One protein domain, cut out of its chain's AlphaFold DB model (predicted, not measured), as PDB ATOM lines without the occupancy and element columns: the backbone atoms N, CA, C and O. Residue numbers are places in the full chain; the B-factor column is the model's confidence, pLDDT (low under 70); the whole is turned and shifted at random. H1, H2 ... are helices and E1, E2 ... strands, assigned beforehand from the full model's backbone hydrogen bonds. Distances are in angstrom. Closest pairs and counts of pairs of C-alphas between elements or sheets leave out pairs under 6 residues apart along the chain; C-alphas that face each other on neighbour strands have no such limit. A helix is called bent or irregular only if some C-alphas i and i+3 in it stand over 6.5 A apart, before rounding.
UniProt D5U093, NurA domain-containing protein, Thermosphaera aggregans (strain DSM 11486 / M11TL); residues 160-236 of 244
ATOM      1  N   TYR A 160      22.794 -33.129  14.596       72.94
ATOM      2  CA  TYR A 160      22.845 -31.688  14.373       72.94
ATOM      3  C   TYR A 160      21.610 -31.012  14.940       72.94
ATOM      4  O   TYR A 160      21.734 -29.952  15.540       72.94
ATOM      5  N   VAL A 161      20.435 -31.634  14.833       73.88
ATOM      6  CA  VAL A 161      19.217 -31.092  15.447       73.88
ATOM      7  C   VAL A 161      19.364 -30.999  16.973       73.88
ATOM      8  O   VAL A 161      19.052 -29.950  17.525       73.88
ATOM      9  N   GLU A 162      19.910 -32.014  17.660       71.56
ATOM     10  CA  GLU A 162      20.134 -31.944  19.121       71.56
ATOM     11  C   GLU A 162      21.166 -30.878  19.525       71.56
ATOM     12  O   GLU A 162      21.102 -30.369  20.645       71.56
ATOM     13  N   LYS A 163      22.117 -30.542  18.640       71.31
ATOM     14  CA  LYS A 163      23.167 -29.547  18.907       71.31
ATOM     15  C   LYS A 163      22.748 -28.119  18.544       71.31
ATOM     16  O   LYS A 163      23.134 -27.184  19.236       71.31
ATOM     17  N   LEU A 164      22.015 -27.947  17.444       67.69
ATOM     18  CA  LEU A 164      21.724 -26.647  16.831       67.69
ATOM     19  C   LEU A 164      20.340 -26.104  17.192       67.69
ATOM     20  O   LEU A 164      20.130 -24.896  17.108       67.69
ATOM     21  N   VAL A 165      19.389 -26.962  17.571       68.12
ATOM     22  CA  VAL A 165      18.030 -26.538  17.924       68.12
ATOM     23  C   VAL A 165      17.894 -26.515  19.449       68.12
ATOM     24  O   VAL A 165      18.073 -27.556  20.088       68.12
ATOM     25  N   PRO A 166      17.564 -25.360  20.061       66.00
ATOM     26  CA  PRO A 166      17.267 -25.285  21.487       66.00
ATOM     27  C   PRO A 166      16.222 -26.327  21.887       66.00
ATOM     28  O   PRO A 166      15.222 -26.505  21.192       66.00
ATOM     29  N   ARG A 167      16.421 -27.006  23.023       63.34
ATOM     30  CA  ARG A 167      15.529 -28.094  23.477       63.34
ATOM     31  C   ARG A 167      14.069 -27.657  23.632       63.34
ATOM     32  O   ARG A 167      13.172 -28.468  23.441       63.34
ATOM     33  N   GLU A 168      13.845 -26.383  23.929       61.97
ATOM     34  CA  GLU A 168      12.525 -25.744  24.031       61.97
ATOM     35  C   GLU A 168      11.785 -25.690  22.682       61.97
ATOM     36  O   GLU A 168      10.560 -25.745  22.639       61.97
ATOM     37  N   LEU A 169      12.531 -25.656  21.573       59.44
ATOM     38  CA  LEU A 169      12.034 -25.657  20.193       59.44
ATOM     39  C   LEU A 169      12.080 -27.054  19.547       59.44
ATOM     40  O   LEU A 169      11.699 -27.218  18.388       59.44
ATOM     41  N   ALA A 170      12.509 -28.075  20.295       53.22
ATOM     42  CA  ALA A 170      12.682 -29.444  19.821       53.22
ATOM     43  C   ALA A 170      11.453 -30.395  19.899       53.22
ATOM     44  O   ALA A 170      11.671 -31.599  19.733       53.22
ATOM     45  N   PRO A 171      10.176 -29.987  20.122       47.41
ATOM     46  CA  PRO A 171       9.103 -30.968  20.296       47.41
ATOM     47  C   PRO A 171       8.449 -31.458  18.992       47.41
ATOM     48  O   PRO A 171       7.426 -32.134  19.058       47.41
ATOM     49  N   THR A 172       8.996 -31.193  17.800       53.34
ATOM     50  CA  THR A 172       8.460 -31.819  16.577       53.34
ATOM     51  C   THR A 172       9.226 -33.094  16.240       53.34
ATOM     52  O   THR A 172      10.328 -33.070  15.702       53.34
ATOM     53  N   SER A 173       8.590 -34.241  16.492       56.88
ATOM     54  CA  SER A 173       9.026 -35.587  16.077       56.88
ATOM     55  C   SER A 173       9.316 -35.733  14.570       56.88
ATOM     56  O   SER A 173       9.849 -36.756  14.144       56.88
ATOM     57  N   ALA A 174       8.980 -34.717  13.768       62.03
ATOM     58  CA  ALA A 174       9.191 -34.654  12.328       62.03
ATOM     59  C   ALA A 174      10.556 -34.075  11.905       62.03
ATOM     60  O   ALA A 174      10.988 -34.337  10.782       62.03
ATOM     61  N   LEU A 175      11.248 -33.303  12.756       69.56
ATOM     62  CA  LEU A 175      12.536 -32.711  12.391       69.56
ATOM     63  C   LEU A 175      13.673 -33.696  12.688       69.56
ATOM     64  O   LEU A 175      13.934 -34.033  13.843       69.56
ATOM     65  N   ASN A 176      14.362 -34.147  11.640       76.31
ATOM     66  CA  ASN A 176      15.605 -34.905  11.755       76.31
ATOM     67  C   ASN A 176      16.738 -34.248  10.967       76.31
ATOM     68  O   ASN A 176      16.490 -33.339  10.176       76.31
ATOM     69  N   ASP A 177      17.973 -34.699  11.184       79.69
ATOM     70  CA  ASP A 177      19.154 -34.119  10.534       79.69
ATOM     71  C   ASP A 177      19.033 -34.073   9.004       79.69
ATOM     72  O   ASP A 177      19.411 -33.076   8.401       79.69
ATOM     73  N   LEU A 178      18.458 -35.100   8.365       79.25
ATOM     74  CA  LEU A 178      18.275 -35.108   6.908       79.25
ATOM     75  C   LEU A 178      17.286 -34.023   6.464       79.25
ATOM     76  O   LEU A 178      17.527 -33.342   5.471       79.25
ATOM     77  N   VAL A 179      16.198 -33.829   7.218       80.94
ATOM     78  CA  VAL A 179      15.229 -32.750   6.966       80.94
ATOM     79  C   VAL A 179      15.878 -31.382   7.175       80.94
ATOM     80  O   VAL A 179      15.697 -30.491   6.349       80.94
ATOM     81  N   LEU A 180      16.667 -31.212   8.242       81.88
ATOM     82  CA  LEU A 180      17.402 -29.976   8.505       81.88
ATOM     83  C   LEU A 180      18.375 -29.653   7.363       81.88
ATOM     84  O   LEU A 180      18.372 -28.534   6.856       81.88
ATOM     85  N   LEU A 181      19.174 -30.630   6.930       83.38
ATOM     86  CA  LEU A 181      20.137 -30.457   5.843       83.38
ATOM     87  C   LEU A 181      19.444 -30.128   4.518       83.38
ATOM     88  O   LEU A 181      19.888 -29.230   3.806       83.38
ATOM     89  N   GLU A 182      18.319 -30.774   4.211       81.69
ATOM     90  CA  GLU A 182      17.529 -30.454   3.019       81.69
ATOM     91  C   GLU A 182      16.942 -29.033   3.080       81.69
ATOM     92  O   GLU A 182      16.952 -28.314   2.080       81.69
ATOM     93  N   LEU A 183      16.478 -28.579   4.250       82.94
ATOM     94  CA  LEU A 183      16.007 -27.203   4.437       82.94
ATOM     95  C   LEU A 183      17.135 -26.180   4.249       82.94
ATOM     96  O   LEU A 183      16.931 -25.169   3.573       82.94
ATOM     97  N   LEU A 184      18.321 -26.440   4.808       84.88
ATOM     98  CA  LEU A 184      19.499 -25.583   4.634       84.88
ATOM     99  C   LEU A 184      19.944 -25.539   3.165       84.88
ATOM    100  O   LEU A 184      20.248 -24.461   2.650       84.88
ATOM    101  N   ARG A 185      19.898 -26.678   2.461       82.81
ATOM    102  CA  ARG A 185      20.165 -26.758   1.017       82.81
ATOM    103  C   ARG A 185      19.195 -25.887   0.220       82.81
ATOM    104  O   ARG A 185      19.633 -25.057  -0.571       82.81
ATOM    105  N   ARG A 186      17.884 -26.018   0.458       83.69
ATOM    106  CA  ARG A 186      16.843 -25.235  -0.242       83.69
ATOM    107  C   ARG A 186      16.950 -23.733  -0.001       83.69
ATOM    108  O   ARG A 186      16.599 -22.953  -0.878       83.69
ATOM    109  N   ARG A 187      17.444 -23.325   1.169       86.62
ATOM    110  CA  ARG A 187      17.691 -21.916   1.512       86.62
ATOM    111  C   ARG A 187      19.008 -21.368   0.950       86.62
ATOM    112  O   ARG A 187      19.312 -20.204   1.180       86.62
ATOM    113  N   GLY A 188      19.788 -22.182   0.234       83.75
ATOM    114  CA  GLY A 188      21.092 -21.784  -0.302       83.75
ATOM    115  C   GLY A 188      22.177 -21.638   0.768       83.75
ATOM    116  O   GLY A 188      23.204 -21.022   0.510       83.75
ATOM    117  N   SER A 189      21.958 -22.190   1.966       86.50
ATOM    118  CA  SER A 189      22.907 -22.132   3.083       86.50
ATOM    119  C   SER A 189      23.971 -23.235   3.033       86.50
ATOM    120  O   SER A 189      24.903 -23.208   3.829       86.50
ATOM    121  N   LEU A 190      23.834 -24.206   2.122       84.75
ATOM    122  CA  LEU A 190      24.823 -25.258   1.869       84.75
ATOM    123  C   LEU A 190      25.387 -25.145   0.442       84.75
ATOM    124  O   LEU A 190      24.652 -24.728  -0.461       84.75
ATOM    125  N   PRO A 191      26.655 -25.543   0.214       84.12
ATOM    126  CA  PRO A 191      27.246 -25.583  -1.120       84.12
ATOM    127  C   PRO A 191      26.427 -26.421  -2.108       84.12
ATOM    128  O   PRO A 191      25.823 -27.433  -1.750       84.12
ATOM    129  N   ARG A 192      26.449 -26.021  -3.385       80.50
ATOM    130  CA  ARG A 192      25.830 -26.793  -4.474       80.50
ATOM    131  C   ARG A 192      26.688 -27.962  -4.945       80.50
ATOM    132  O   ARG A 192      26.149 -28.882  -5.539       80.50
ATOM    133  N   GLU A 193      27.989 -27.949  -4.689       83.75
ATOM    134  CA  GLU A 193      28.915 -29.028  -5.051       83.75
ATOM    135  C   GLU A 193      28.960 -30.118  -3.970       83.75
ATOM    136  O   GLU A 193      28.523 -29.858  -2.845       83.75
ATOM    137  N   PRO A 194      29.475 -31.329  -4.262       87.69
ATOM    138  CA  PRO A 194      29.682 -32.342  -3.239       87.69
ATOM    139  C   PRO A 194      30.544 -31.815  -2.092       87.69
ATOM    140  O   PRO A 194      31.639 -31.300  -2.310       87.69
ATOM    141  N   HIS A 195      30.053 -31.946  -0.866       86.81
ATOM    142  CA  HIS A 195      30.720 -31.389   0.304       86.81
ATOM    143  C   HIS A 195      30.484 -32.239   1.551       86.81
ATOM    144  O   HIS A 195      29.542 -33.033   1.640       86.81
ATOM    145  N   PHE A 196      31.364 -32.039   2.528       88.62
ATOM    146  CA  PHE A 196      31.198 -32.544   3.881       88.62
ATOM    147  C   PHE A 196      30.525 -31.475   4.731       88.62
ATOM    148  O   PHE A 196      30.897 -30.303   4.678       88.62
ATOM    149  N   ILE A 197      29.558 -31.888   5.540       87.81
ATOM    150  CA  ILE A 197      29.063 -31.064   6.639       87.81
ATOM    151  C   ILE A 197      30.096 -31.107   7.767       87.81
ATOM    152  O   ILE A 197      30.711 -32.151   8.002       87.81
ATOM    153  N   GLU A 198      30.286 -29.984   8.464       86.25
ATOM    154  CA  GLU A 198      31.244 -29.868   9.568       86.25
ATOM    155  C   GLU A 198      31.136 -31.071  10.523       86.25
ATOM    156  O   GLU A 198      30.055 -31.298  11.078       86.25
ATOM    157  N   PRO A 199      32.206 -31.871  10.700       90.12
ATOM    158  CA  PRO A 199      32.133 -33.081  11.502       90.12
ATOM    159  C   PRO A 199      31.838 -32.799  12.977       90.12
ATOM    160  O   PRO A 199      32.385 -31.885  13.589       90.12
ATOM    161  N   LEU A 200      31.008 -33.647  13.572       87.62
ATOM    162  CA  LEU A 200      30.773 -33.703  15.006       87.62
ATOM    163  C   LEU A 200      31.706 -34.732  15.636       87.62
ATOM    164  O   LEU A 200      31.744 -35.889  15.218       87.62
ATOM    165  N   TYR A 201      32.422 -34.310  16.671       90.25
ATOM    166  CA  TYR A 201      33.304 -35.166  17.454       90.25
ATOM    167  C   TYR A 201      32.611 -35.536  18.759       90.25
ATOM    168  O   TYR A 201      32.210 -34.669  19.533       90.25
ATOM    169  N   ILE A 202      32.456 -36.834  18.989       89.25
ATOM    170  CA  ILE A 202      31.972 -37.386  20.249       89.25
ATOM    171  C   ILE A 202      33.194 -37.938  20.969       89.25
ATOM    172  O   ILE A 202      33.753 -38.957  20.563       89.25
ATOM    173  N   GLU A 203      33.621 -37.249  22.023       92.06
ATOM    174  CA  GLU A 203      34.827 -37.599  22.785       92.06
ATOM    175  C   GLU A 203      34.502 -38.297  24.105       92.06
ATOM    176  O   GLU A 203      35.313 -39.069  24.616       92.06
ATOM    177  N   LYS A 204      33.311 -38.041  24.661       91.81
ATOM    178  CA  LYS A 204      32.907 -38.527  25.982       91.81
ATOM    179  C   LYS A 204      31.672 -39.422  25.890       91.81
ATOM    180  O   LYS A 204      30.767 -39.141  25.102       91.81
ATOM    181  N   PRO A 205      31.557 -40.453  26.748       88.75
ATOM    182  CA  PRO A 205      30.382 -41.324  26.770       88.75
ATOM    183  C   PRO A 205      29.056 -40.592  27.028       88.75
ATOM    184  O   PRO A 205      28.019 -41.003  26.512       88.75
ATOM    185  N   SER A 206      29.079 -39.493  27.793       86.75
ATOM    186  CA  SER A 206      27.906 -38.645  28.066       86.75
ATOM    187  C   SER A 206      27.296 -38.026  26.809       86.75
ATOM    188  O   SER A 206      26.090 -37.763  26.768       86.75
ATOM    189  N   ASP A 207      28.127 -37.826  25.788       85.31
ATOM    190  CA  ASP A 207      27.786 -37.099  24.568       85.31
ATOM    191  C   ASP A 207      27.316 -38.057  23.465       85.31
ATOM    192  O   ASP A 207      26.845 -37.627  22.413       85.31
ATOM    193  N   LEU A 208      27.375 -39.373  23.715       84.31
ATOM    194  CA  LEU A 208      26.791 -40.365  22.823       84.31
ATOM    195  C   LEU A 208      25.271 -40.126  22.699       84.31
ATOM    196  O   LEU A 208      24.577 -39.883  23.696       84.31
ATOM    197  N   PRO A 209      24.685 -40.236  21.499       78.69
ATOM    198  CA  PRO A 209      23.238 -40.216  21.346       78.69
ATOM    199  C   PRO A 209      22.593 -41.398  22.078       78.69
ATOM    200  O   PRO A 209      23.168 -42.484  22.237       78.69
ATOM    201  N   ARG A 210      21.332 -41.210  22.489       75.94
ATOM    202  CA  ARG A 210      20.522 -42.349  22.931       75.94
ATOM    203  C   ARG A 210      20.341 -43.312  21.752       75.94
ATOM    204  O   ARG A 210      20.102 -42.881  20.624       75.94
ATOM    205  N   PRO A 211      20.422 -44.622  21.994       75.38
ATOM    206  CA  PRO A 211      20.400 -45.259  23.307       75.38
ATOM    207  C   PRO A 211      21.781 -45.664  23.843       75.38
ATOM    208  O   PRO A 211      21.842 -46.170  24.957       75.38
ATOM    209  N   LEU A 212      22.878 -45.431  23.109       81.38
ATOM    210  CA  LEU A 212      24.203 -45.890  23.544       81.38
ATOM    211  C   LEU A 212      24.650 -45.241  24.858       81.38
ATOM    212  O   LEU A 212      25.207 -45.932  25.698       81.38
ATOM    213  N   LYS A 213      24.328 -43.963  25.110       83.44
ATOM    214  CA  LYS A 213      24.608 -43.336  26.422       83.44
ATOM    215  C   LYS A 213      23.807 -43.901  27.601       83.44
ATOM    216  O   LYS A 213      23.993 -43.460  28.728       83.44
ATOM    217  N   SER A 214      22.856 -44.795  27.343       83.00
ATOM    218  CA  SER A 214      21.963 -45.387  28.345       83.00
ATOM    219  C   SER A 214      22.148 -46.900  28.463       83.00
ATOM    220  O   SER A 214      21.260 -47.572  28.977       83.00
ATOM    221  N   LEU A 215      23.265 -47.430  27.958       83.69
ATOM    222  CA  LEU A 215      23.658 -48.814  28.193       83.69
ATOM    223  C   LEU A 215      23.998 -49.042  29.666       83.69
ATOM    224  O   LEU A 215      24.411 -48.114  30.368       83.69
ATOM    225  N   ASP A 216      23.881 -50.295  30.094       86.00
ATOM    226  CA  ASP A 216      24.351 -50.718  31.408       86.00
ATOM    227  C   ASP A 216      25.862 -50.443  31.543       86.00
ATOM    228  O   ASP A 216      26.594 -50.556  30.552       86.00
ATOM    229  N   PRO A 217      26.368 -50.121  32.752       88.06
ATOM    230  CA  PRO A 217      27.779 -49.782  32.953       88.06
ATOM    231  C   PRO A 217      28.760 -50.825  32.401       88.06
ATOM    232  O   PRO A 217      29.747 -50.454  31.776       88.06
ATOM    233  N   GLU A 218      28.457 -52.115  32.560       89.00
ATOM    234  CA  GLU A 218      29.279 -53.215  32.034       89.00
ATOM    235  C   GLU A 218      29.367 -53.223  30.503       89.00
ATOM    236  O   GLU A 218      30.399 -53.562  29.934       89.00
ATOM    237  N   ASP A 219      28.280 -52.865  29.820       88.00
ATOM    238  CA  ASP A 219      28.237 -52.856  28.358       88.00
ATOM    239  C   ASP A 219      28.891 -51.581  27.812       88.00
ATOM    240  O   ASP A 219      29.550 -51.596  26.771       88.00
ATOM    241  N   MET A 220      28.808 -50.480  28.560       90.06
ATOM    242  CA  MET A 220      29.510 -49.242  28.238       90.06
ATOM    243  C   MET A 220      31.040 -49.421  28.170       90.06
ATOM    244  O   MET A 220      31.693 -48.707  27.406       90.06
ATOM    245  N   GLU A 221      31.620 -50.399  28.877       92.19
ATOM    246  CA  GLU A 221      33.053 -50.738  28.777       92.19
ATOM    247  C   GLU A 221      33.482 -51.182  27.368       92.19
ATOM    248  O   GLU A 221      34.638 -50.996  26.995       92.19
ATOM    249  N   TYR A 222      32.561 -51.681  26.536       91.25
ATOM    250  CA  TYR A 222      32.851 -52.004  25.134       91.25
ATOM    251  C   TYR A 222      32.726 -50.794  24.199       91.25
ATOM    252  O   TYR A 222      33.302 -50.785  23.112       91.25
ATOM    253  N   VAL A 223      31.982 -49.759  24.606       90.50
ATOM    254  CA  VAL A 223      31.726 -48.568  23.782       90.50
ATOM    255  C   VAL A 223      32.744 -47.466  24.053       90.50
ATOM    256  O   VAL A 223      33.210 -46.832  23.108       90.50
ATOM    257  N   LYS A 224      33.139 -47.257  25.317       92.75
ATOM    258  CA  LYS A 224      34.160 -46.265  25.703       92.75
ATOM    259  C   LYS A 224      35.420 -46.328  24.832       92.75
ATOM    260  O   LYS A 224      35.842 -45.274  24.362       92.75
ATOM    261  N   PRO A 225      36.005 -47.507  24.539       94.06
ATOM    262  CA  PRO A 225      37.247 -47.572  23.781       94.06
ATOM    263  C   PRO A 225      37.073 -47.252  22.292       94.06
ATOM    264  O   PRO A 225      38.077 -47.077  21.608       94.06
ATOM    265  N   LEU A 226      35.841 -47.176  21.770       90.44
ATOM    266  CA  LEU A 226      35.576 -46.747  20.392       90.44
ATOM    267  C   LEU A 226      35.737 -45.231  20.218       90.44
ATOM    268  O   LEU A 226      35.927 -44.778  19.091       90.44
ATOM    269  N   LEU A 227      35.696 -44.463  21.311       91.75
ATOM    270  CA  LEU A 227      35.888 -43.015  21.304       91.75
ATOM    271  C   LEU A 227      37.357 -42.634  20.993       91.75
ATOM    272  O   LEU A 227      38.274 -43.403  21.307       91.75
ATOM    273  N   PRO A 228      37.599 -41.460  20.375       92.88
ATOM    274  CA  PRO A 228      36.594 -40.533  19.847       92.88
ATOM    275  C   PRO A 228      35.904 -41.078  18.584       92.88
ATOM    276  O   PRO A 228      36.501 -41.828  17.812       92.88
ATOM    277  N   ILE A 229      34.641 -40.691  18.377       91.38
ATOM    278  CA  ILE A 229      33.859 -41.007  17.172       91.38
ATOM    279  C   ILE A 229      33.600 -39.712  16.407       91.38
ATOM    280  O   ILE A 229      33.110 -38.738  16.978       91.38
ATOM    281  N   THR A 230      33.871 -39.723  15.104       92.12
ATOM    282  CA  THR A 230      33.540 -38.617  14.201       92.12
ATOM    283  C   THR A 230      32.279 -38.952  13.411       92.12
ATOM    284  O   THR A 230      32.194 -40.008  12.784       92.12
ATOM    285  N   VAL A 231      31.301 -38.049  13.425       89.00
ATOM    286  CA  VAL A 231      30.057 -38.144  12.651       89.00
ATOM    287  C   VAL A 231      30.004 -36.974  11.677       89.00
ATOM    288  O   VAL A 231      30.167 -35.828  12.075       89.00
ATOM    289  N   THR A 232      29.769 -37.241  10.399       89.81
ATOM    290  CA  THR A 232      29.586 -36.204   9.377       89.81
ATOM    291  C   THR A 232      28.578 -36.682   8.338       89.81
ATOM    292  O   THR A 232      28.358 -37.885   8.181       89.81
ATOM    293  N   TYR A 233      27.969 -35.732   7.637       86.88
ATOM    294  CA  TYR A 233      27.152 -35.996   6.463       86.88
ATOM    295  C   TYR A 233      27.950 -35.646   5.216       86.88
ATOM    296  O   TYR A 233      28.562 -34.582   5.133       86.88
ATOM    297  N   VAL A 234      27.896 -36.541   4.235       87.38
ATOM    298  CA  VAL A 234      28.428 -36.295   2.897       87.38
ATOM    299  C   VAL A 234      27.247 -36.039   1.980       87.38
ATOM    300  O   VAL A 234      26.377 -36.900   1.828       87.38
ATOM    301  N   VAL A 235      27.202 -34.853   1.386       83.31
ATOM    302  CA  VAL A 235      26.170 -34.493   0.418       83.31
ATOM    303  C   VAL A 235      26.744 -34.714  -0.968       83.31
ATOM    304  O   VAL A 235      27.693 -34.045  -1.367       83.31
ATOM    305  N   PHE A 236      26.167 -35.657  -1.708       77.94
ATOM    306  CA  PHE A 236      26.421 -35.805  -3.136       77.94
ATOM    307  C   PHE A 236      25.335 -35.032  -3.878       77.94
ATOM    308  O   PHE A 236      24.181 -35.463  -3.926       77.94
TER     309      PHE A 236
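This is residues 160 to 236 of the 244 residues of the protein "NurA domain-containing protein" of Thermosphaera aggregans (strain DSM 11486 / M11TL) (UniProt D5U093). The model is a flat, loosely built piece with a narrow ribbon of two strands, E1 and E2, along its length; H3 is at one end, and from the other end residues 187 to 199 fold back to H2, with H1 near the start of H2. A short pairing of residues 195 to 196 with 234 to 235 carries the ribbon on beyond its two named strands. The printed part has 77 residues with three named helices and two named strands, in the order H1, H2, E1, H3, E2; the sheet's order is E1 - E2, antiparallel, and the class is mostly helix, although under half of the residues are in named elements. The whole is loose, with a radius of gyration of the C-alphas of 15.1 A and spans of 45 by 29 by 15 A.

Begin with the sheet, where E1, residues 200 to 202, and E2, residues 229 to 231, are antiparallel neighbours at 155 degrees. Look at C-alphas 201 and 230, which face each other at 4.7 A. N 200 and O 231 are within hydrogen-bond range at 2.8 A, as are N 229 and O 202 at 2.9 A. Go back from E2 over a tight link of 2 residues to H3, residues 217 to 226, which touches no helix. Toward the first printed residue, H1, residues 160 to 164, and H2, residues 177 to 186, only just touch, with 3 pairs of C-alphas within 8 A; the closest are those of Val 161 and Asp 177, 5.8 A apart. H1 and E1 are only just apart, their closest C-alphas at 8.2 A, while H2 and H3 are apart. Every O i to N i+4 pair is within hydrogen-bond range in H1 and H2; in H3 it is 2 of 6, beside 4 of 7 O i to N i+3 pairs.

Find C-alpha 200 at (30.773, -33.703, 15.006), where E1 begins; it is 6.5 A long. E2 runs 6.6 A and ends at C-alpha 231, at (30.057, -38.144, 12.651). H3 starts at C-alpha 217, at (27.779, -49.782, 32.953), and runs 15.1 A; it is neither bent nor irregular, but only just, with C-alphas 222 and 225 at 6.4 A. H2 measures 14.2 A and H1 5.7 A.

The C-alphas farthest apart in the domain are those of Gly 188 and Glu 218, at 45.8 A. The printed part has no cut. The links H1 to H2, H2 to E1 and E1 to H3 are long, with 12, 13 and 14 residues. Mean pLDDT of the printed part is 81.4; look for values under 70 at residues 164 to 175, of which 164 belongs to H1.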